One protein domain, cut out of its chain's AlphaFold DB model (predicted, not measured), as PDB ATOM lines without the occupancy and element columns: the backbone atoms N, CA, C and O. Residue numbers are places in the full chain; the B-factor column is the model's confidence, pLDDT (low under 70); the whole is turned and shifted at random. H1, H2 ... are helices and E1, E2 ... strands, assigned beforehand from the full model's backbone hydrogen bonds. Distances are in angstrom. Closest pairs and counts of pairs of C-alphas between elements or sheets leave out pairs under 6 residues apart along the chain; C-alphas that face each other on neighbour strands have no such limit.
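This is residues 147 to 287 of the 298 residues of an uncharacterized protein of Omnitrophica bacterium RIFOXYB12_FULL_50_7 (UniProt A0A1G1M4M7). A body of little regular structure has H6 near its middle, H1 and hairpin H2-H3 at one end, antiparallel strands E1-E2 towards the other, and H4 on a wide arc. Mostly helix, H1-H4, E1, H5-H7, E2 hold 53 of 141 printed residues. It is compact: radius of gyration of the C-alphas 15.9 A, spans 42, 41, 26 A.

H2, residues 160 to 173, touches H3, 178 to 184, in a hairpin, C-alphas 166 and 180 closest at 6.1 A. N 221 of E1, 220 to 222, is 2.9 A from O 285 of E2, 284 to 286. H6, 235 to 238, is near H7, 266 to 269. H2, H3, H4, 200 to 207, and H5, 225 to 230, have every O i to N i+4 pair within hydrogen-bond range.

C-alpha 150 of H1, 150 to 153, is at (33.487, -50.028, 3.303); C-alpha 286 ends E2 at (32.145, -24.152, 4.057).

The printed part has no cut; both links at H4 are long; no printed residue is under pLDDT 70.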
ATOM      1  N   ILE A 147      40.032 -42.796   6.345       92.44
ATOM      2  CA  ILE A 147      38.770 -43.363   5.866       92.44
ATOM      3  C   ILE A 147      39.064 -44.588   4.983       92.44
ATOM      4  O   ILE A 147      39.469 -44.428   3.829       92.44
ATOM      5  N   PRO A 148      38.866 -45.824   5.481       93.25
ATOM      6  CA  PRO A 148      38.997 -47.020   4.658       93.25
ATOM      7  C   PRO A 148      37.815 -47.165   3.686       93.25
ATOM      8  O   PRO A 148      36.772 -46.525   3.834       93.25
ATOM      9  N   SER A 149      37.938 -48.078   2.719       94.75
ATOM     10  CA  SER A 149      36.769 -48.552   1.972       94.75
ATOM     11  C   SER A 149      35.800 -49.302   2.893       94.75
ATOM     12  O   SER A 149      36.210 -49.896   3.897       94.75
ATOM     13  N   LEU A 150      34.514 -49.314   2.536       95.12
ATOM     14  CA  LEU A 150      33.487 -50.028   3.303       95.12
ATOM     15  C   LEU A 150      33.787 -51.531   3.357       95.12
ATOM     16  O   LEU A 150      33.643 -52.149   4.405       95.12
ATOM     17  N   GLU A 151      34.275 -52.100   2.256       95.50
ATOM     18  CA  GLU A 151      34.639 -53.511   2.141       95.50
ATOM     19  C   GLU A 151      35.793 -53.882   3.092       95.50
ATOM     20  O   GLU A 151      35.783 -54.954   3.696       95.50
ATOM     21  N   ASN A 152      36.762 -52.979   3.283       96.31
ATOM     22  CA  ASN A 152      37.842 -53.176   4.250       96.31
ATOM     23  C   ASN A 152      37.357 -52.985   5.693       96.31
ATOM     24  O   ASN A 152      37.734 -53.766   6.565       96.31
ATOM     25  N   TYR A 153      36.518 -51.975   5.949       95.12
ATOM     26  CA  TYR A 153      35.985 -51.688   7.285       95.12
ATOM     27  C   TYR A 153      35.086 -52.816   7.813       95.12
ATOM     28  O   TYR A 153      35.212 -53.227   8.966       95.12
ATOM     29  N   TYR A 154      34.211 -53.356   6.961       96.19
ATOM     30  CA  TYR A 154      33.269 -54.425   7.306       96.19
ATOM     31  C   TYR A 154      33.784 -55.836   7.000       96.19
ATOM     32  O   TYR A 154      33.010 -56.797   7.036       96.19
ATOM     33  N   LYS A 155      35.084 -55.992   6.721       96.75
ATOM     34  CA  LYS A 155      35.684 -57.283   6.374       96.75
ATOM     35  C   LYS A 155      35.322 -58.361   7.402       96.75
ATOM     36  O   LYS A 155      35.574 -58.213   8.596       96.75
ATOM     37  N   GLY A 156      34.745 -59.460   6.918       95.88
ATOM     38  CA  GLY A 156      34.325 -60.596   7.746       95.88
ATOM     39  C   GLY A 156      33.030 -60.382   8.541       95.88
ATOM     40  O   GLY A 156      32.645 -61.278   9.283       95.88
ATOM     41  N   LYS A 157      32.358 -59.231   8.394       96.69
ATOM     42  CA  LYS A 157      31.063 -58.930   9.030       96.69
ATOM     43  C   LYS A 157      29.942 -58.724   8.017       96.69
ATOM     44  O   LYS A 157      28.859 -59.253   8.209       96.69
ATOM     45  N   VAL A 158      30.207 -57.976   6.944       97.38
ATOM     46  CA  VAL A 158      29.233 -57.690   5.880       97.38
ATOM     47  C   VAL A 158      29.863 -58.042   4.539       97.38
ATOM     48  O   VAL A 158      31.025 -57.709   4.296       97.38
ATOM     49  N   THR A 159      29.127 -58.743   3.675       97.25
ATOM     50  CA  THR A 159      29.652 -59.138   2.363       97.25
ATOM     51  C   THR A 159      29.631 -57.959   1.378       97.25
ATOM     52  O   THR A 159      28.788 -57.063   1.510       97.25
ATOM     53  N   PRO A 160      30.524 -57.933   0.371       97.00
ATOM     54  CA  PRO A 160      30.529 -56.881  -0.648       97.00
ATOM     55  C   PRO A 160      29.191 -56.725  -1.384       97.00
ATOM     56  O   PRO A 160      28.804 -55.607  -1.715       97.00
ATOM     57  N   GLU A 161      28.451 -57.815  -1.593       97.50
ATOM     58  CA  GLU A 161      27.145 -57.805  -2.263       97.50
ATOM     59  C   GLU A 161      26.093 -57.062  -1.433       97.50
ATOM     60  O   GLU A 161      25.291 -56.305  -1.980       97.50
ATOM     61  N   VAL A 162      26.115 -57.233  -0.106       97.56
ATOM     62  CA  VAL A 162      25.226 -56.505   0.811       97.56
ATOM     63  C   VAL A 162      25.580 -55.019   0.837       97.56
ATOM     64  O   VAL A 162      24.680 -54.184   0.803       97.56
ATOM     65  N   ILE A 163      26.875 -54.679   0.832       97.44
ATOM     66  CA  ILE A 163      27.334 -53.283   0.758       97.44
ATOM     67  C   ILE A 163      26.872 -52.632  -0.552       97.44
ATOM     68  O   ILE A 163      26.380 -51.505  -0.538       97.44
ATOM     69  N   GLU A 164      27.002 -53.327  -1.685       96.25
ATOM     70  CA  GLU A 164      26.552 -52.809  -2.981       96.25
ATOM     71  C   GLU A 164      25.033 -52.622  -3.020       96.25
ATOM     72  O   GLU A 164      24.555 -51.582  -3.472       96.25
ATOM     73  N   LYS A 165      24.272 -53.590  -2.492       96.44
ATOM     74  CA  LYS A 165      22.814 -53.480  -2.382       96.44
ATOM     75  C   LYS A 165      22.408 -52.269  -1.540       96.44
ATOM     76  O   LYS A 165      21.592 -51.477  -2.001       96.44
ATOM     77  N   ALA A 166      23.005 -52.103  -0.358       95.75
ATOM     78  CA  ALA A 166      22.733 -50.967   0.521       95.75
ATOM     79  C   ALA A 166      23.061 -49.633  -0.164       95.75
ATOM     80  O   ALA A 166      22.294 -48.680  -0.060       95.75
ATOM     81  N   ARG A 167      24.165 -49.567  -0.922       93.62
ATOM     82  CA  ARG A 167      24.524 -48.361  -1.680       93.62
ATOM     83  C   ARG A 167      23.500 -48.037  -2.762       93.62
ATOM     84  O   ARG A 167      23.115 -46.880  -2.907       93.62
ATOM     85  N   LYS A 168      23.073 -49.043  -3.528       92.94
ATOM     86  CA  LYS A 168      22.070 -48.866  -4.581       92.94
ATOM     87  C   LYS A 168      20.749 -48.357  -3.999       92.94
ATOM     88  O   LYS A 168      20.224 -47.368  -4.493       92.94
ATOM     89  N   GLU A 169      20.277 -48.978  -2.923       93.44
ATOM     90  CA  GLU A 169      19.050 -48.577  -2.228       93.44
ATOM     91  C   GLU A 169      19.146 -47.154  -1.660       93.44
ATOM     92  O   GLU A 169      18.240 -46.346  -1.867       93.44
ATOM     93  N   ALA A 170      20.267 -46.810  -1.018       93.06
ATOM     94  CA  ALA A 170      20.506 -45.462  -0.504       93.06
ATOM     95  C   ALA A 170      20.464 -44.405  -1.620       93.06
ATOM     96  O   ALA A 170      19.852 -43.353  -1.447       93.06
ATOM     97  N   ASN A 171      21.051 -44.696  -2.785       91.19
ATOM     98  CA  ASN A 171      21.011 -43.798  -3.941       91.19
ATOM     99  C   ASN A 171      19.602 -43.682  -4.546       91.19
ATOM    100  O   ASN A 171      19.162 -42.576  -4.833       91.19
ATOM    101  N   GLU A 172      18.877 -44.792  -4.715       91.75
ATOM    102  CA  GLU A 172      17.518 -44.794  -5.286       91.75
ATOM    103  C   GLU A 172      16.504 -44.060  -4.396       91.75
ATOM    104  O   GLU A 172      15.538 -43.481  -4.894       91.75
ATOM    105  N   THR A 173      16.730 -44.066  -3.082       91.31
ATOM    106  CA  THR A 173      15.821 -43.472  -2.090       91.31
ATOM    107  C   THR A 173      16.296 -42.126  -1.545       91.31
ATOM    108  O   THR A 173      15.587 -41.519  -0.745       91.31
ATOM    109  N   ASN A 174      17.464 -41.632  -1.973       92.44
ATOM    110  CA  ASN A 174      18.124 -40.448  -1.412       92.44
ATOM    111  C   ASN A 174      18.307 -40.539   0.120       92.44
ATOM    112  O   ASN A 174      18.057 -39.577   0.847       92.44
ATOM    113  N   THR A 175      18.730 -41.698   0.627       91.38
ATOM    114  CA  THR A 175      18.950 -41.953   2.062       91.38
ATOM    115  C   THR A 175      20.414 -42.317   2.359       91.38
ATOM    116  O   THR A 175      21.304 -42.072   1.542       91.38
ATOM    117  N   SER A 176      20.693 -42.824   3.565       92.56
ATOM    118  CA  SER A 176      22.014 -43.282   4.016       92.56
ATOM    119  C   SER A 176      22.092 -44.807   4.042       92.56
ATOM    120  O   SER A 176      21.092 -45.470   4.307       92.56
ATOM    121  N   MET A 177      23.291 -45.367   3.914       94.56
ATOM    122  CA  MET A 177      23.539 -46.806   4.075       94.56
ATOM    123  C   MET A 177      23.571 -47.264   5.546       94.56
ATOM    124  O   MET A 177      23.606 -48.469   5.800       94.56
ATOM    125  N   HIS A 178      23.592 -46.331   6.505       92.88
ATOM    126  CA  HIS A 178      23.864 -46.568   7.924       92.88
ATOM    127  C   HIS A 178      23.069 -47.732   8.518       92.88
ATOM    128  O   HIS A 178      23.671 -48.712   8.954       92.88
ATOM    129  N   ASP A 179      21.736 -47.660   8.494       91.94
ATOM    130  CA  ASP A 179      20.883 -48.670   9.127       91.94
ATOM    131  C   ASP A 179      21.063 -50.049   8.481       91.94
ATOM    132  O   ASP A 179      21.240 -51.043   9.185       91.94
ATOM    133  N   ALA A 180      21.125 -50.109   7.146       94.62
ATOM    134  CA  ALA A 180      21.325 -51.358   6.413       94.62
ATOM    135  C   ALA A 180      22.671 -52.024   6.752       94.62
ATOM    136  O   ALA A 180      22.740 -53.243   6.933       94.62
ATOM    137  N   LEU A 181      23.747 -51.238   6.865       96.19
ATOM    138  CA  LEU A 181      25.076 -51.755   7.202       96.19
ATOM    139  C   LEU A 181      25.197 -52.135   8.681       96.19
ATOM    140  O   LEU A 181      25.842 -53.135   8.997       96.19
ATOM    141  N   MET A 182      24.570 -51.380   9.586       94.50
ATOM    142  CA  MET A 182      24.539 -51.693  11.018       94.50
ATOM    143  C   MET A 182      23.754 -52.982  11.284       94.50
ATOM    144  O   MET A 182      24.238 -53.851  12.014       94.50
ATOM    145  N   ASP A 183      22.602 -53.149  10.632       95.06
ATOM    146  CA  ASP A 183      21.804 -54.374  10.686       95.06
ATOM    147  C   ASP A 183      22.586 -55.580  10.170       95.06
ATOM    148  O   ASP A 183      22.677 -56.605  10.846       95.06
ATOM    149  N   ALA A 184      23.204 -55.447   8.993       96.19
ATOM    150  CA  ALA A 184      24.013 -56.508   8.406       96.19
ATOM    151  C   ALA A 184      25.235 -56.858   9.271       96.19
ATOM    152  O   ALA A 184      25.654 -58.012   9.315       96.19
ATOM    153  N   ALA A 185      25.790 -55.881   9.992       96.62
ATOM    154  CA  ALA A 185      26.877 -56.088  10.943       96.62
ATOM    155  C   ALA A 185      26.417 -56.684  12.291       96.62
ATOM    156  O   ALA A 185      27.254 -56.890  13.174       96.62
ATOM    157  N   GLY A 186      25.120 -56.970  12.455       95.12
ATOM    158  CA  GLY A 186      24.558 -57.632  13.630       95.12
ATOM    159  C   GLY A 186      24.338 -56.708  14.826       95.12
ATOM    160  O   GLY A 186      24.323 -57.179  15.966       95.12
ATOM    161  N   TRP A 187      24.197 -55.397  14.606       92.81
ATOM    162  CA  TRP A 187      23.870 -54.480  15.694       92.81
ATOM    163  C   TRP A 187      22.447 -54.722  16.217       92.81
ATOM    164  O   TRP A 187      21.522 -54.947  15.438       92.81
ATOM    165  N   PRO A 188      22.240 -54.663  17.545       90.81
ATOM    166  CA  PRO A 188      20.917 -54.839  18.119       90.81
ATOM    167  C   PRO A 188      20.005 -53.669  17.742       90.81
ATOM    168  O   PRO A 188      20.393 -52.503  17.833       90.81
ATOM    169  N   LYS A 189      18.758 -53.988  17.383       89.38
ATOM    170  CA  LYS A 189      17.721 -52.983  17.139       89.38
ATOM    171  C   LYS A 189      17.439 -52.187  18.409       89.38
ATOM    172  O   LYS A 189      17.198 -52.755  19.475       89.38
ATOM    173  N   ILE A 190      17.422 -50.865  18.278       87.94
ATOM    174  CA  ILE A 190      16.995 -49.967  19.349       87.94
ATOM    175  C   ILE A 190      15.468 -49.937  19.337       87.94
ATOM    176  O   ILE A 190      14.859 -49.500  18.366       87.94
ATOM    177  N   GLN A 191      14.847 -50.409  20.416       90.50
ATOM    178  CA  GLN A 191      13.409 -50.241  20.605       90.50
ATOM    179  C   GLN A 191      13.132 -48.808  21.050       90.50
ATOM    180  O   GLN A 191      13.635 -48.372  22.088       90.50
ATOM    181  N   PHE A 192      12.357 -48.080  20.251       93.88
ATOM    182  CA  PHE A 192      11.951 -46.726  20.594       93.88
ATOM    183  C   PHE A 192      10.865 -46.756  21.671       93.88
ATOM    184  O   PHE A 192       9.887 -47.492  21.563       93.88
ATOM    185  N   ASP A 193      11.050 -45.948  22.711       93.12
ATOM    186  CA  ASP A 193      10.109 -45.776  23.820       93.12
ATOM    187  C   ASP A 193       9.314 -44.462  23.718       93.12
ATOM    188  O   ASP A 193       8.478 -44.172  24.576       93.12
ATOM    189  N   GLY A 194       9.581 -43.653  22.684       93.94
ATOM    190  CA  GLY A 194       8.912 -42.373  22.452       93.94
ATOM    191  C   GLY A 194       9.287 -41.272  23.453       93.94
ATOM    192  O   GLY A 194       8.704 -40.192  23.400       93.94
ATOM    193  N   LYS A 195      10.228 -41.522  24.377       93.44
ATOM    194  CA  LYS A 195      10.635 -40.576  25.432       93.44
ATOM    195  C   LYS A 195      12.126 -40.282  25.415       93.44
ATOM    196  O   LYS A 195      12.514 -39.121  25.350       93.44
ATOM    197  N   LEU A 196      12.959 -41.309  25.544       94.12
ATOM    198  CA  LEU A 196      14.418 -41.203  25.543       94.12
ATOM    199  C   LEU A 196      15.008 -41.833  24.285       94.12
ATOM    200  O   LEU A 196      15.919 -41.272  23.681       94.12
ATOM    201  N   LEU A 197      14.507 -43.009  23.913       94.12
ATOM    202  CA  LEU A 197      14.876 -43.716  22.699       94.12
ATOM    203  C   LEU A 197      13.822 -43.390  21.647       94.12
ATOM    204  O   LEU A 197      12.699 -43.885  21.694       94.12
ATOM    205  N   ILE A 198      14.182 -42.527  20.711       93.81
ATOM    206  CA  ILE A 198      13.299 -42.018  19.661       93.81
ATOM    207  C   ILE A 198      14.017 -42.078  18.316       93.81
ATOM    208  O   ILE A 198      15.225 -42.332  18.268       93.81
ATOM    209  N   SER A 199      13.284 -41.835  17.230       92.44
ATOM    210  CA  SER A 199      13.908 -41.737  15.916       92.44
ATOM    211  C   SER A 199      14.855 -40.534  15.850       92.44
ATOM    212  O   SER A 199      14.703 -39.547  16.574       92.44
ATOM    213  N   HIS A 200      15.835 -40.589  14.949       90.56
ATOM    214  CA  HIS A 200      16.760 -39.471  14.763       90.56
ATOM    215  C   HIS A 200      16.045 -38.191  14.299       90.56
ATOM    216  O   HIS A 200      16.388 -37.100  14.744       90.56
ATOM    217  N   GLN A 201      15.002 -38.316  13.471       89.00
ATOM    218  CA  GLN A 201      14.169 -37.181  13.052       89.00
ATOM    219  C   GLN A 201      13.416 -36.550  14.234       89.00
ATOM    220  O   GLN A 201      13.390 -35.325  14.347       89.00
ATOM    221  N   ASP A 202      12.888 -37.354  15.161       91.44
ATOM    222  CA  ASP A 202      12.261 -36.828  16.381       91.44
ATOM    223  C   ASP A 202      13.288 -36.115  17.274       91.44
ATOM    224  O   ASP A 202      12.996 -35.062  17.840       91.44
ATOM    225  N   ALA A 203      14.514 -36.642  17.375       90.94
ATOM    226  CA  ALA A 203      15.593 -35.995  18.121       90.94
ATOM    227  C   ALA A 203      15.985 -34.640  17.512       90.94
ATOM    228  O   ALA A 203      16.172 -33.668  18.248       90.94
ATOM    229  N   LEU A 204      16.048 -34.545  16.179       88.44
ATOM    230  CA  LEU A 204      16.280 -33.283  15.475       88.44
ATOM    231  C   LEU A 204      15.170 -32.266  15.759       88.44
ATOM    232  O   LEU A 204      15.481 -31.117  16.074       88.44
ATOM    233  N   LEU A 205      13.904 -32.691  15.713       87.69
ATOM    234  CA  LEU A 205      12.751 -31.845  16.040       87.69
ATOM    235  C   LEU A 205      12.782 -31.363  17.498       87.69
ATOM    236  O   LEU A 205      12.552 -30.180  17.751       87.69
ATOM    237  N   LEU A 206      13.100 -32.248  18.448       88.62
ATOM    238  CA  LEU A 206      13.205 -31.916  19.873       88.62
ATOM    239  C   LEU A 206      14.352 -30.958  20.181       88.62
ATOM    240  O   LEU A 206      14.201 -30.090  21.039       88.62
ATOM    241  N   GLY A 207      15.491 -31.107  19.507       83.50
ATOM    242  CA  GLY A 207      16.633 -30.225  19.720       83.50
ATOM    243  C   GLY A 207      16.416 -28.808  19.189       83.50
ATOM    244  O   GLY A 207      16.973 -27.869  19.739       83.50
ATOM    245  N   GLY A 208      15.552 -28.621  18.194       80.75
ATOM    246  CA  GLY A 208      15.260 -27.308  17.619       80.75
ATOM    247  C   GLY A 208      14.986 -27.398  16.131       80.75
ATOM    248  O   GLY A 208      15.677 -28.119  15.419       80.75
ATOM    249  N   LYS A 209      14.010 -26.653  15.605       71.88
ATOM    250  CA  LYS A 209      13.921 -26.535  14.146       71.88
ATOM    251  C   LYS A 209      15.053 -25.628  13.663       71.88
ATOM    252  O   LYS A 209      15.107 -24.456  14.020       71.88
ATOM    253  N   VAL A 210      15.912 -26.156  12.798       76.38
ATOM    254  CA  VAL A 210      16.824 -25.344  11.989       76.38
ATOM    255  C   VAL A 210      15.984 -24.600  10.944       76.38
ATOM    256  O   VAL A 210      15.232 -25.205  10.187       76.38
ATOM    257  N   GLN A 211      16.078 -23.272  10.914       76.19
ATOM    258  CA  GLN A 211      15.489 -22.452   9.853       76.19
ATOM    259  C   GLN A 211      16.613 -21.716   9.135       76.19
ATOM    260  O   GLN A 211      17.358 -20.953   9.751       76.19
ATOM    261  N   ALA A 212      16.760 -21.973   7.838       82.75
ATOM    262  CA  ALA A 212      17.668 -21.216   6.995       82.75
ATOM    263  C   ALA A 212      16.907 -20.035   6.385       82.75
ATOM    264  O   ALA A 212      15.811 -20.210   5.861       82.75
ATOM    265  N   ALA A 213      17.479 -18.835   6.456       82.94
ATOM    266  CA  ALA A 213      16.862 -17.654   5.871       82.94
ATOM    267  C   ALA A 213      16.773 -17.782   4.339       82.94
ATOM    268  O   ALA A 213      17.704 -18.248   3.675       82.94
ATOM    269  N   GLU A 214      15.650 -17.345   3.769       84.25
ATOM    270  CA  GLU A 214      15.479 -17.283   2.319       84.25
ATOM    271  C   GLU A 214      16.495 -16.321   1.678       84.25
ATOM    272  O   GLU A 214      16.988 -15.387   2.312       84.25
ATOM    273  N   GLY A 215      16.836 -16.559   0.409       86.75
ATOM    274  CA  GLY A 215      17.767 -15.714  -0.350       86.75
ATOM    275  C   GLY A 215      19.260 -15.964  -0.095       86.75
ATOM    276  O   GLY A 215      20.090 -15.412  -0.816       86.75
ATOM    277  N   TYR A 216      19.628 -16.816   0.865       86.69
ATOM    278  CA  TYR A 216      21.023 -17.219   1.080       86.69
ATOM    279  C   TYR A 216      21.402 -18.443   0.240       86.69
ATOM    280  O   TYR A 216      20.561 -19.286  -0.072       86.69
ATOM    281  N   ALA A 217      22.681 -18.546  -0.121       89.94
ATOM    282  CA  ALA A 217      23.250 -19.740  -0.740       89.94
ATOM    283  C   ALA A 217      23.545 -20.826   0.310       89.94
ATOM    284  O   ALA A 217      23.618 -20.552   1.514       89.94
ATOM    285  N   ASP A 218      23.746 -22.054  -0.161       92.44
ATOM    286  CA  ASP A 218      24.143 -23.165   0.695       92.44
ATOM    287  C   ASP A 218      25.546 -22.959   1.265       92.44
ATOM    288  O   ASP A 218      26.497 -22.613   0.562       92.44
ATOM    289  N   HIS A 219      25.669 -23.185   2.572       93.38
ATOM    290  CA  HIS A 219      26.917 -22.999   3.305       93.38
ATOM    291  C   HIS A 219      27.796 -24.256   3.334       93.38
ATOM    292  O   HIS A 219      28.936 -24.168   3.780       93.38
ATOM    293  N   VAL A 220      27.297 -25.409   2.874       95.38
ATOM    294  CA  VAL A 220      28.077 -26.641   2.689       95.38
ATOM    295  C   VAL A 220      28.139 -26.942   1.201       95.38
ATOM    296  O   VAL A 220      27.108 -27.166   0.573       95.38
ATOM    297  N   LEU A 221      29.347 -26.958   0.645       95.38
ATOM    298  CA  LEU A 221      29.581 -27.198  -0.774       95.38
ATOM    299  C   LEU A 221      30.420 -28.454  -0.995       95.38
ATOM    300  O   LEU A 221      31.337 -28.755  -0.227       95.38
ATOM    301  N   PHE A 222      30.135 -29.146  -2.095       95.69
ATOM    302  CA  PHE A 222      30.935 -30.250  -2.616       95.69
ATOM    303  C   PHE A 222      31.673 -29.762  -3.862       95.69
ATOM    304  O   PHE A 222      31.054 -29.509  -4.892       95.69
ATOM    305  N   MET A 223      32.987 -29.579  -3.748       95.00
ATOM    306  CA  MET A 223      33.760 -28.788  -4.713       95.00
ATOM    307  C   MET A 223      33.949 -29.495  -6.062       95.00
ATOM    308  O   MET A 223      33.821 -28.872  -7.111       95.00
ATOM    309  N   ASP A 224      34.252 -30.792  -6.039       95.00
ATOM    310  CA  ASP A 224      34.501 -31.615  -7.226       95.00
ATOM    311  C   ASP A 224      33.461 -32.738  -7.326       95.00
ATOM    312  O   ASP A 224      33.449 -33.688  -6.529       95.00
ATOM    313  N   ALA A 225      32.595 -32.635  -8.336       94.06
ATOM    314  CA  ALA A 225      31.545 -33.610  -8.600       94.06
ATOM    315  C   ALA A 225      32.090 -34.983  -9.026       94.06
ATOM    316  O   ALA A 225      31.528 -36.012  -8.645       94.06
ATOM    317  N   GLY A 226      33.207 -35.022  -9.755       93.94
ATOM    318  CA  GLY A 226      33.839 -36.263 -10.197       93.94
ATOM    319  C   GLY A 226      34.412 -37.065  -9.027       93.94
ATOM    320  O   GLY A 226      34.288 -38.292  -8.995       93.94
ATOM    321  N   LYS A 227      34.981 -36.390  -8.019       94.75
ATOM    322  CA  LYS A 227      35.389 -37.036  -6.754       94.75
ATOM    323  C   LYS A 227      34.185 -37.577  -5.993       94.75
ATOM    324  O   LYS A 227      34.234 -38.701  -5.495       94.75
ATOM    325  N   CYS A 228      33.086 -36.824  -5.944       94.56
ATOM    326  CA  CYS A 228      31.848 -37.294  -5.330       94.56
ATOM    327  C   CYS A 228      31.302 -38.546  -6.025       94.56
ATOM    328  O   CYS A 228      31.005 -39.511  -5.326       94.56
ATOM    329  N   GLN A 229      31.233 -38.580  -7.358       92.31
ATOM    330  CA  GLN A 229      30.754 -39.740  -8.127       92.31
ATOM    331  C   GLN A 229      31.606 -40.999  -7.899       92.31
ATOM    332  O   GLN A 229      31.078 -42.101  -7.793       92.31
ATOM    333  N   LYS A 230      32.930 -40.847  -7.764       92.62
ATOM    334  CA  LYS A 230      33.851 -41.965  -7.479       92.62
ATOM    335  C   LYS A 230      33.799 -42.436  -6.022       92.62
ATOM    336  O   LYS A 230      34.205 -43.559  -5.720       92.62
ATOM    337  N   CYS A 231      33.322 -41.592  -5.108       93.88
ATOM    338  CA  CYS A 231      33.316 -41.878  -3.680       93.88
ATOM    339  C   CYS A 231      32.272 -42.940  -3.323       93.88
ATOM    340  O   CYS A 231      31.084 -42.651  -3.218       93.88
ATOM    341  N   ARG A 232      32.732 -44.164  -3.057       92.81
ATOM    342  CA  ARG A 232      31.880 -45.285  -2.622       92.81
ATOM    343  C   ARG A 232      31.600 -45.311  -1.118       92.81
ATOM    344  O   ARG A 232      30.686 -46.013  -0.701       92.81
ATOM    345  N   ALA A 233      32.392 -44.582  -0.325       92.88
ATOM    346  CA  ALA A 233      32.287 -44.560   1.133       92.88
ATOM    347  C   ALA A 233      31.210 -43.591   1.639       92.88
ATOM    348  O   ALA A 233      30.550 -43.887   2.627       92.88
ATOM    349  N   LYS A 234      31.052 -42.433   0.973       93.38
ATOM    350  CA  LYS A 234      30.028 -41.409   1.261       93.38
ATOM    351  C   LYS A 234      29.864 -41.051   2.753       93.38
ATOM    352  O   LYS A 234      28.786 -40.661   3.180       93.38
ATOM    353  N   VAL A 235      30.943 -41.095   3.542       95.12
ATOM    354  CA  VAL A 235      30.901 -40.880   5.006       95.12
ATOM    355  C   VAL A 235      30.318 -39.510   5.391       95.12
ATOM    356  O   VAL A 235      29.729 -39.369   6.458       95.12
ATOM    357  N   CYS A 236      30.402 -38.503   4.515       95.19
ATOM    358  CA  CYS A 236      29.729 -37.216   4.717       95.19
ATOM    359  C   CYS A 236      28.196 -37.326   4.848       95.19
ATOM    360  O   CYS A 236      27.628 -36.520   5.579       95.19
ATOM    361  N   ILE A 237      27.558 -38.301   4.188       95.38
ATOM    362  CA  ILE A 237      26.134 -38.644   4.343       95.38
ATOM    363  C   ILE A 237      25.950 -39.435   5.642       95.38
ATOM    364  O   ILE A 237      25.211 -39.016   6.527       95.38
ATOM    365  N   GLU A 238      26.698 -40.533   5.790       93.94
ATOM    366  CA  GLU A 238      26.535 -41.509   6.882       93.94
ATOM    367  C   GLU A 238      26.763 -40.930   8.285       93.94
ATOM    368  O   GLU A 238      26.232 -41.431   9.272       93.94
ATOM    369  N   MET A 239      27.572 -39.877   8.383       93.50
ATOM    370  CA  MET A 239      27.950 -39.228   9.639       93.50
ATOM    371  C   MET A 239      27.359 -37.811   9.751       93.50
ATOM    372  O   MET A 239      27.763 -37.020  10.608       93.50
ATOM    373  N   CYS A 240      26.414 -37.438   8.879       94.69
ATOM    374  CA  CYS A 240      25.730 -36.156   8.984       94.69
ATOM    375  C   CYS A 240      24.765 -36.179  10.175       94.69
ATOM    376  O   CYS A 240      23.629 -36.631  10.059       94.69
ATOM    377  N   SER A 241      25.187 -35.636  11.320       92.38
ATOM    378  CA  SER A 241      24.354 -35.614  12.529       92.38
ATOM    379  C   SER A 241      23.024 -34.883  12.321       92.38
ATOM    380  O   SER A 241      22.046 -35.223  12.961       92.38
ATOM    381  N   GLY A 242      22.954 -33.903  11.419       91.69
ATOM    382  CA  GLY A 242      21.696 -33.224  11.089       91.69
ATOM    383  C   GLY A 242      20.793 -33.993  10.120       91.69
ATOM    384  O   GLY A 242      19.696 -33.532   9.845       91.69
ATOM    385  N   GLN A 243      21.258 -35.104   9.529       92.75
ATOM    386  CA  GLN A 243      20.662 -35.698   8.319       92.75
ATOM    387  C   GLN A 243      20.375 -34.639   7.232       92.75
ATOM    388  O   GLN A 243      19.391 -34.700   6.500       92.75
ATOM    389  N   ALA A 244      21.264 -33.646   7.164       93.38
ATOM    390  CA  ALA A 244      21.231 -32.528   6.231       93.38
ATOM    391  C   ALA A 244      21.947 -32.848   4.919       93.38
ATOM    392  O   ALA A 244      21.867 -32.070   3.982       93.38
ATOM    393  N   ILE A 245      22.693 -33.952   4.852       95.25
ATOM    394  CA  ILE A 245      23.362 -34.405   3.637       95.25
ATOM    395  C   ILE A 245      22.780 -35.769   3.286       95.25
ATOM    396  O   ILE A 245      22.826 -36.677   4.116       95.25
ATOM    397  N   THR A 246      22.257 -35.915   2.074       94.38
ATOM    398  CA  THR A 246      21.651 -37.161   1.588       94.38
ATOM    399  C   THR A 246      22.277 -37.609   0.275       94.38
ATOM    400  O   THR A 246      22.983 -36.843  -0.393       94.38
ATOM    401  N   ALA A 247      22.041 -38.863  -0.110       92.06
ATOM    402  CA  ALA A 247      22.403 -39.317  -1.445       92.06
ATOM    403  C   ALA A 247      21.626 -38.520  -2.510       92.06
ATOM    404  O   ALA A 247      20.502 -38.077  -2.270       92.06
ATOM    405  N   GLY A 248      22.263 -38.307  -3.661       85.06
ATOM    406  CA  GLY A 248      21.590 -37.864  -4.878       85.06
ATOM    407  C   GLY A 248      21.097 -39.075  -5.668       85.06
ATOM    408  O   GLY A 248      21.696 -40.149  -5.576       85.06
ATOM    409  N   SER A 249      20.049 -38.892  -6.470       73.19
ATOM    410  CA  SER A 249      19.321 -39.973  -7.153       73.19
ATOM    411  C   SER A 249      20.158 -40.779  -8.157       73.19
ATOM    412  O   SER A 249      19.750 -41.850  -8.593       73.19
ATOM    413  N   ASP A 250      21.333 -40.277  -8.537       73.50
ATOM    414  CA  ASP A 250      22.314 -40.918  -9.419       73.50
ATOM    415  C   ASP A 250      23.564 -41.434  -8.670       73.50
ATOM    416  O   ASP A 250      24.524 -41.894  -9.289       73.50
ATOM    417  N   GLY A 251      23.597 -41.333  -7.336       71.06
ATOM    418  CA  GLY A 251      24.792 -41.591  -6.527       71.06
ATOM    419  C   GLY A 251      25.912 -40.557  -6.713       71.06
ATOM    420  O   GLY A 251      27.037 -40.769  -6.241       71.06
ATOM    421  N   GLY A 252      25.624 -39.439  -7.383       85.94
ATOM    422  CA  GLY A 252      26.559 -38.388  -7.752       85.94
ATOM    423  C   GLY A 252      26.916 -37.450  -6.603       85.94
ATOM    424  O   GLY A 252      27.449 -37.862  -5.565       85.94
ATOM    425  N   VAL A 253      26.709 -36.152  -6.804       92.50
ATOM    426  CA  VAL A 253      26.974 -35.148  -5.766       92.50
ATOM    427  C   VAL A 253      25.928 -35.295  -4.656       92.50
ATOM    428  O   VAL A 253      24.742 -35.357  -4.975       92.50
ATOM    429  N   PRO A 254      26.324 -35.382  -3.371       94.94
ATOM    430  CA  PRO A 254      25.353 -35.411  -2.284       94.94
ATOM    431  C   PRO A 254      24.465 -34.165  -2.296       94.94
ATOM    432  O   PRO A 254      24.933 -33.064  -2.595       94.94
ATOM    433  N   LEU A 255      23.198 -34.341  -1.939       94.38
ATOM    434  CA  LEU A 255      22.268 -33.232  -1.763       94.38
ATOM    435  C   LEU A 255      22.457 -32.640  -0.368       94.38
ATOM    436  O   LEU A 255      22.753 -33.370   0.579       94.38
ATOM    437  N   PHE A 256      22.287 -31.326  -0.247       94.25
ATOM    438  CA  PHE A 256      22.382 -30.620   1.023       94.25
ATOM    439  C   PHE A 256      21.078 -29.881   1.329       94.25
ATOM    440  O   PHE A 256      20.604 -29.073   0.540       94.25
ATOM    441  N   ASP A 257      20.513 -30.166   2.497       92.12
ATOM    442  CA  ASP A 257      19.341 -29.512   3.058       92.12
ATOM    443  C   ASP A 257      19.779 -28.605   4.212       92.12
ATOM    444  O   ASP A 257      19.968 -29.023   5.362       92.12
ATOM    445  N   ARG A 258      19.950 -27.321   3.902       90.69
ATOM    446  CA  ARG A 258      20.345 -26.309   4.884       90.69
ATOM    447  C   ARG A 258      19.330 -26.113   6.013       90.69
ATOM    448  O   ARG A 258      19.733 -25.637   7.072       90.69
ATOM    449  N   GLU A 259      18.062 -26.496   5.828       87.88
ATOM    450  CA  GLU A 259      17.029 -26.442   6.875       87.88
ATOM    451  C   GLU A 259      17.124 -27.601   7.870       87.88
ATOM    452  O   GLU A 259      16.377 -27.653   8.842       87.88
ATOM    453  N   LYS A 260      18.084 -28.509   7.684       89.19
ATOM    454  CA  LYS A 260      18.418 -29.562   8.651       89.19
ATOM    455  C   LYS A 260      19.811 -29.405   9.256       89.19
ATOM    456  O   LYS A 260      20.187 -30.125  10.182       89.19
ATOM    457  N   CYS A 261      20.622 -28.479   8.743       91.06
ATOM    458  CA  CYS A 261      22.009 -28.347   9.167       91.06
ATOM    459  C   CYS A 261      22.143 -27.656  10.533       91.06
ATOM    460  O   CYS A 261      22.014 -26.442  10.650       91.06
ATOM    461  N   ILE A 262      22.523 -28.423  11.553       89.94
ATOM    462  CA  ILE A 262      22.758 -27.950  12.933       89.94
ATOM    463  C   ILE A 262      24.137 -27.288  13.154       89.94
ATOM    464  O   ILE A 262      24.606 -27.164  14.283       89.94
ATOM    465  N   HIS A 263      24.861 -26.959  12.080       90.94
ATOM    466  CA  HIS A 263      26.210 -26.370  12.127       90.94
ATOM    467  C   HIS A 263      27.223 -27.162  12.983       90.94
ATOM    468  O   HIS A 263      28.128 -26.589  13.597       90.94
ATOM    469  N   CYS A 264      27.115 -28.495  13.018       91.81
ATOM    470  CA  CYS A 264      28.033 -29.333  13.798       91.81
ATOM    471  C   CYS A 264      29.463 -29.377  13.233       91.81
ATOM    472  O   CYS A 264      30.361 -29.811  13.942       91.81
ATOM    473  N   ALA A 265      29.658 -28.955  11.977       92.44
ATOM    474  CA  ALA A 265      30.913 -28.982  11.218       92.44
ATOM    475  C   ALA A 265      31.528 -30.378  10.964       92.44
ATOM    476  O   ALA A 265      32.561 -30.474  10.304       92.44
ATOM    477  N   ALA A 266      30.878 -31.466  11.392       92.94
ATOM    478  CA  ALA A 266      31.403 -32.825  11.241       92.94
ATOM    479  C   ALA A 266      31.704 -33.200   9.779       92.94
ATOM    480  O   ALA A 266      32.714 -33.840   9.502       92.94
ATOM    481  N   CYS A 267      30.877 -32.760   8.823       93.81
ATOM    482  CA  CYS A 267      31.040 -33.103   7.408       93.81
ATOM    483  C   CYS A 267      32.362 -32.616   6.785       93.81
ATOM    484  O   CYS A 267      32.855 -33.279   5.870       93.81
ATOM    485  N   LEU A 268      32.974 -31.547   7.310       91.88
ATOM    486  CA  LEU A 268      34.302 -31.081   6.884       91.88
ATOM    487  C   LEU A 268      35.381 -32.153   7.112       91.88
ATOM    488  O   LEU A 268      36.321 -32.284   6.326       91.88
ATOM    489  N   TRP A 269      35.191 -32.957   8.160       90.44
ATOM    490  CA  TRP A 269      36.104 -33.994   8.630       90.44
ATOM    491  C   TRP A 269      35.651 -35.415   8.261       90.44
ATOM    492  O   TRP A 269      36.171 -36.379   8.809       90.44
ATOM    493  N   ASN A 270      34.708 -35.562   7.326       93.06
ATOM    494  CA  ASN A 270      34.173 -36.867   6.905       93.06
ATOM    495  C   ASN A 270      34.398 -37.164   5.418       93.06
ATOM    496  O   ASN A 270      33.934 -38.177   4.898       93.06
ATOM    497  N   CYS A 271      35.064 -36.279   4.682       94.44
ATOM    498  CA  CYS A 271      35.279 -36.482   3.259       94.44
ATOM    499  C   CYS A 271      36.510 -37.367   3.003       94.44
ATOM    500  O   CYS A 271      37.609 -37.071   3.464       94.44
ATOM    501  N   ALA A 272      36.324 -38.425   2.210       94.25
ATOM    502  CA  ALA A 272      37.370 -39.378   1.828       94.25
ATOM    503  C   ALA A 272      38.305 -38.877   0.711       94.25
ATOM    504  O   ALA A 272      39.128 -39.638   0.211       94.25
ATOM    505  N   TYR A 273      38.168 -37.620   0.286       94.50
ATOM    506  CA  TYR A 273      38.969 -37.043  -0.787       94.50
ATOM    507  C   TYR A 273      39.530 -35.686  -0.383       94.50
ATOM    508  O   TYR A 273      38.798 -34.806   0.078       94.50
ATOM    509  N   ALA A 274      40.822 -35.506  -0.643       94.31
ATOM    510  CA  ALA A 274      41.473 -34.209  -0.598       94.31
ATOM    511  C   ALA A 274      40.893 -33.272  -1.672       94.31
ATOM    512  O   ALA A 274      40.513 -33.713  -2.768       94.31
ATOM    513  N   ARG A 275      40.855 -31.970  -1.382       92.31
ATOM    514  CA  ARG A 275      40.492 -30.928  -2.355       92.31
ATOM    515  C   ARG A 275      41.510 -30.869  -3.481       92.31
ATOM    516  O   ARG A 275      41.147 -30.925  -4.650       92.31
ATOM    517  N   GLU A 276      42.773 -30.845  -3.097       92.06
ATOM    518  CA  GLU A 276      43.944 -30.821  -3.959       92.06
ATOM    519  C   GLU A 276      44.927 -31.861  -3.431       92.06
ATOM    520  O   GLU A 276      44.934 -32.172  -2.237       92.06
ATOM    521  N   GLU A 277      45.729 -32.439  -4.317       87.75
ATOM    522  CA  GLU A 277      46.730 -33.420  -3.913       87.75
ATOM    523  C   GLU A 277      47.747 -32.780  -2.957       87.75
ATOM    524  O   GLU A 277      48.271 -31.700  -3.221       87.75
ATOM    525  N   GLY A 278      47.987 -33.424  -1.813       84.75
ATOM    526  CA  GLY A 278      48.877 -32.908  -0.767       84.75
ATOM    527  C   GLY A 278      48.278 -31.817   0.131       84.75
ATOM    528  O   GLY A 278      48.978 -31.336   1.019       84.75
ATOM    529  N   SER A 279      47.011 -31.436  -0.060       88.75
ATOM    530  CA  SER A 279      46.309 -30.491   0.817       88.75
ATOM    531  C   SER A 279      45.617 -31.197   1.985       88.75
ATOM    532  O   SER A 279      44.994 -32.240   1.801       88.75
ATOM    533  N   ASP A 280      45.627 -30.572   3.167       87.19
ATOM    534  CA  ASP A 280      44.810 -30.996   4.316       87.19
ATOM    535  C   ASP A 280      43.313 -30.674   4.131       87.19
ATOM    536  O   ASP A 280      42.463 -31.163   4.879       87.19
ATOM    537  N   LEU A 281      42.970 -29.843   3.138       91.25
ATOM    538  CA  LEU A 281      41.587 -29.511   2.811       91.25
ATOM    539  C   LEU A 281      40.906 -30.680   2.111       91.25
ATOM    540  O   LEU A 281      41.493 -31.362   1.271       91.25
ATOM    541  N   THR A 282      39.620 -30.862   2.386       94.94
ATOM    542  CA  THR A 282      38.820 -31.910   1.755       94.94
ATOM    543  C   THR A 282      37.902 -31.360   0.662       94.94
ATOM    544  O   THR A 282      37.770 -30.144   0.473       94.94
ATOM    545  N   ASN A 283      37.264 -32.264  -0.088       95.75
ATOM    546  CA  ASN A 283      36.302 -31.900  -1.133       95.75
ATOM    547  C   ASN A 283      35.022 -31.228  -0.597       95.75
ATOM    548  O   ASN A 283      34.206 -30.762  -1.389       95.75
ATOM    549  N   VAL A 284      34.831 -31.199   0.725       95.75
ATOM    550  CA  VAL A 284      33.769 -30.432   1.382       95.75
ATOM    551  C   VAL A 284      34.330 -29.066   1.774       95.75
ATOM    552  O   VAL A 284      35.422 -28.971   2.333       95.75
ATOM    553  N   ASP A 285      33.595 -28.003   1.466       94.81
ATOM    554  CA  ASP A 285      33.959 -26.631   1.817       94.81
ATOM    555  C   ASP A 285      32.806 -25.926   2.515       94.81
ATOM    556  O   ASP A 285      31.639 -26.179   2.205       94.81
ATOM    557  N   PHE A 286      33.137 -25.015   3.429       93.88
ATOM    558  CA  PHE A 286      32.145 -24.152   4.057       93.88
ATOM    559  C   PHE A 286      32.212 -22.742   3.494       93.88
ATOM    560  O   PHE A 286      33.288 -22.167   3.324       93.88
ATOM    561  N   ARG A 287      31.041 -22.168   3.227       92.12
ATOM    562  CA  ARG A 287      30.883 -20.785   2.771       92.12
ATOM    563  C   ARG A 287      29.970 -20.015   3.705       92.12
ATOM    564  O   ARG A 287      29.251 -20.593   4.514       92.12
TER     565      ARG A 287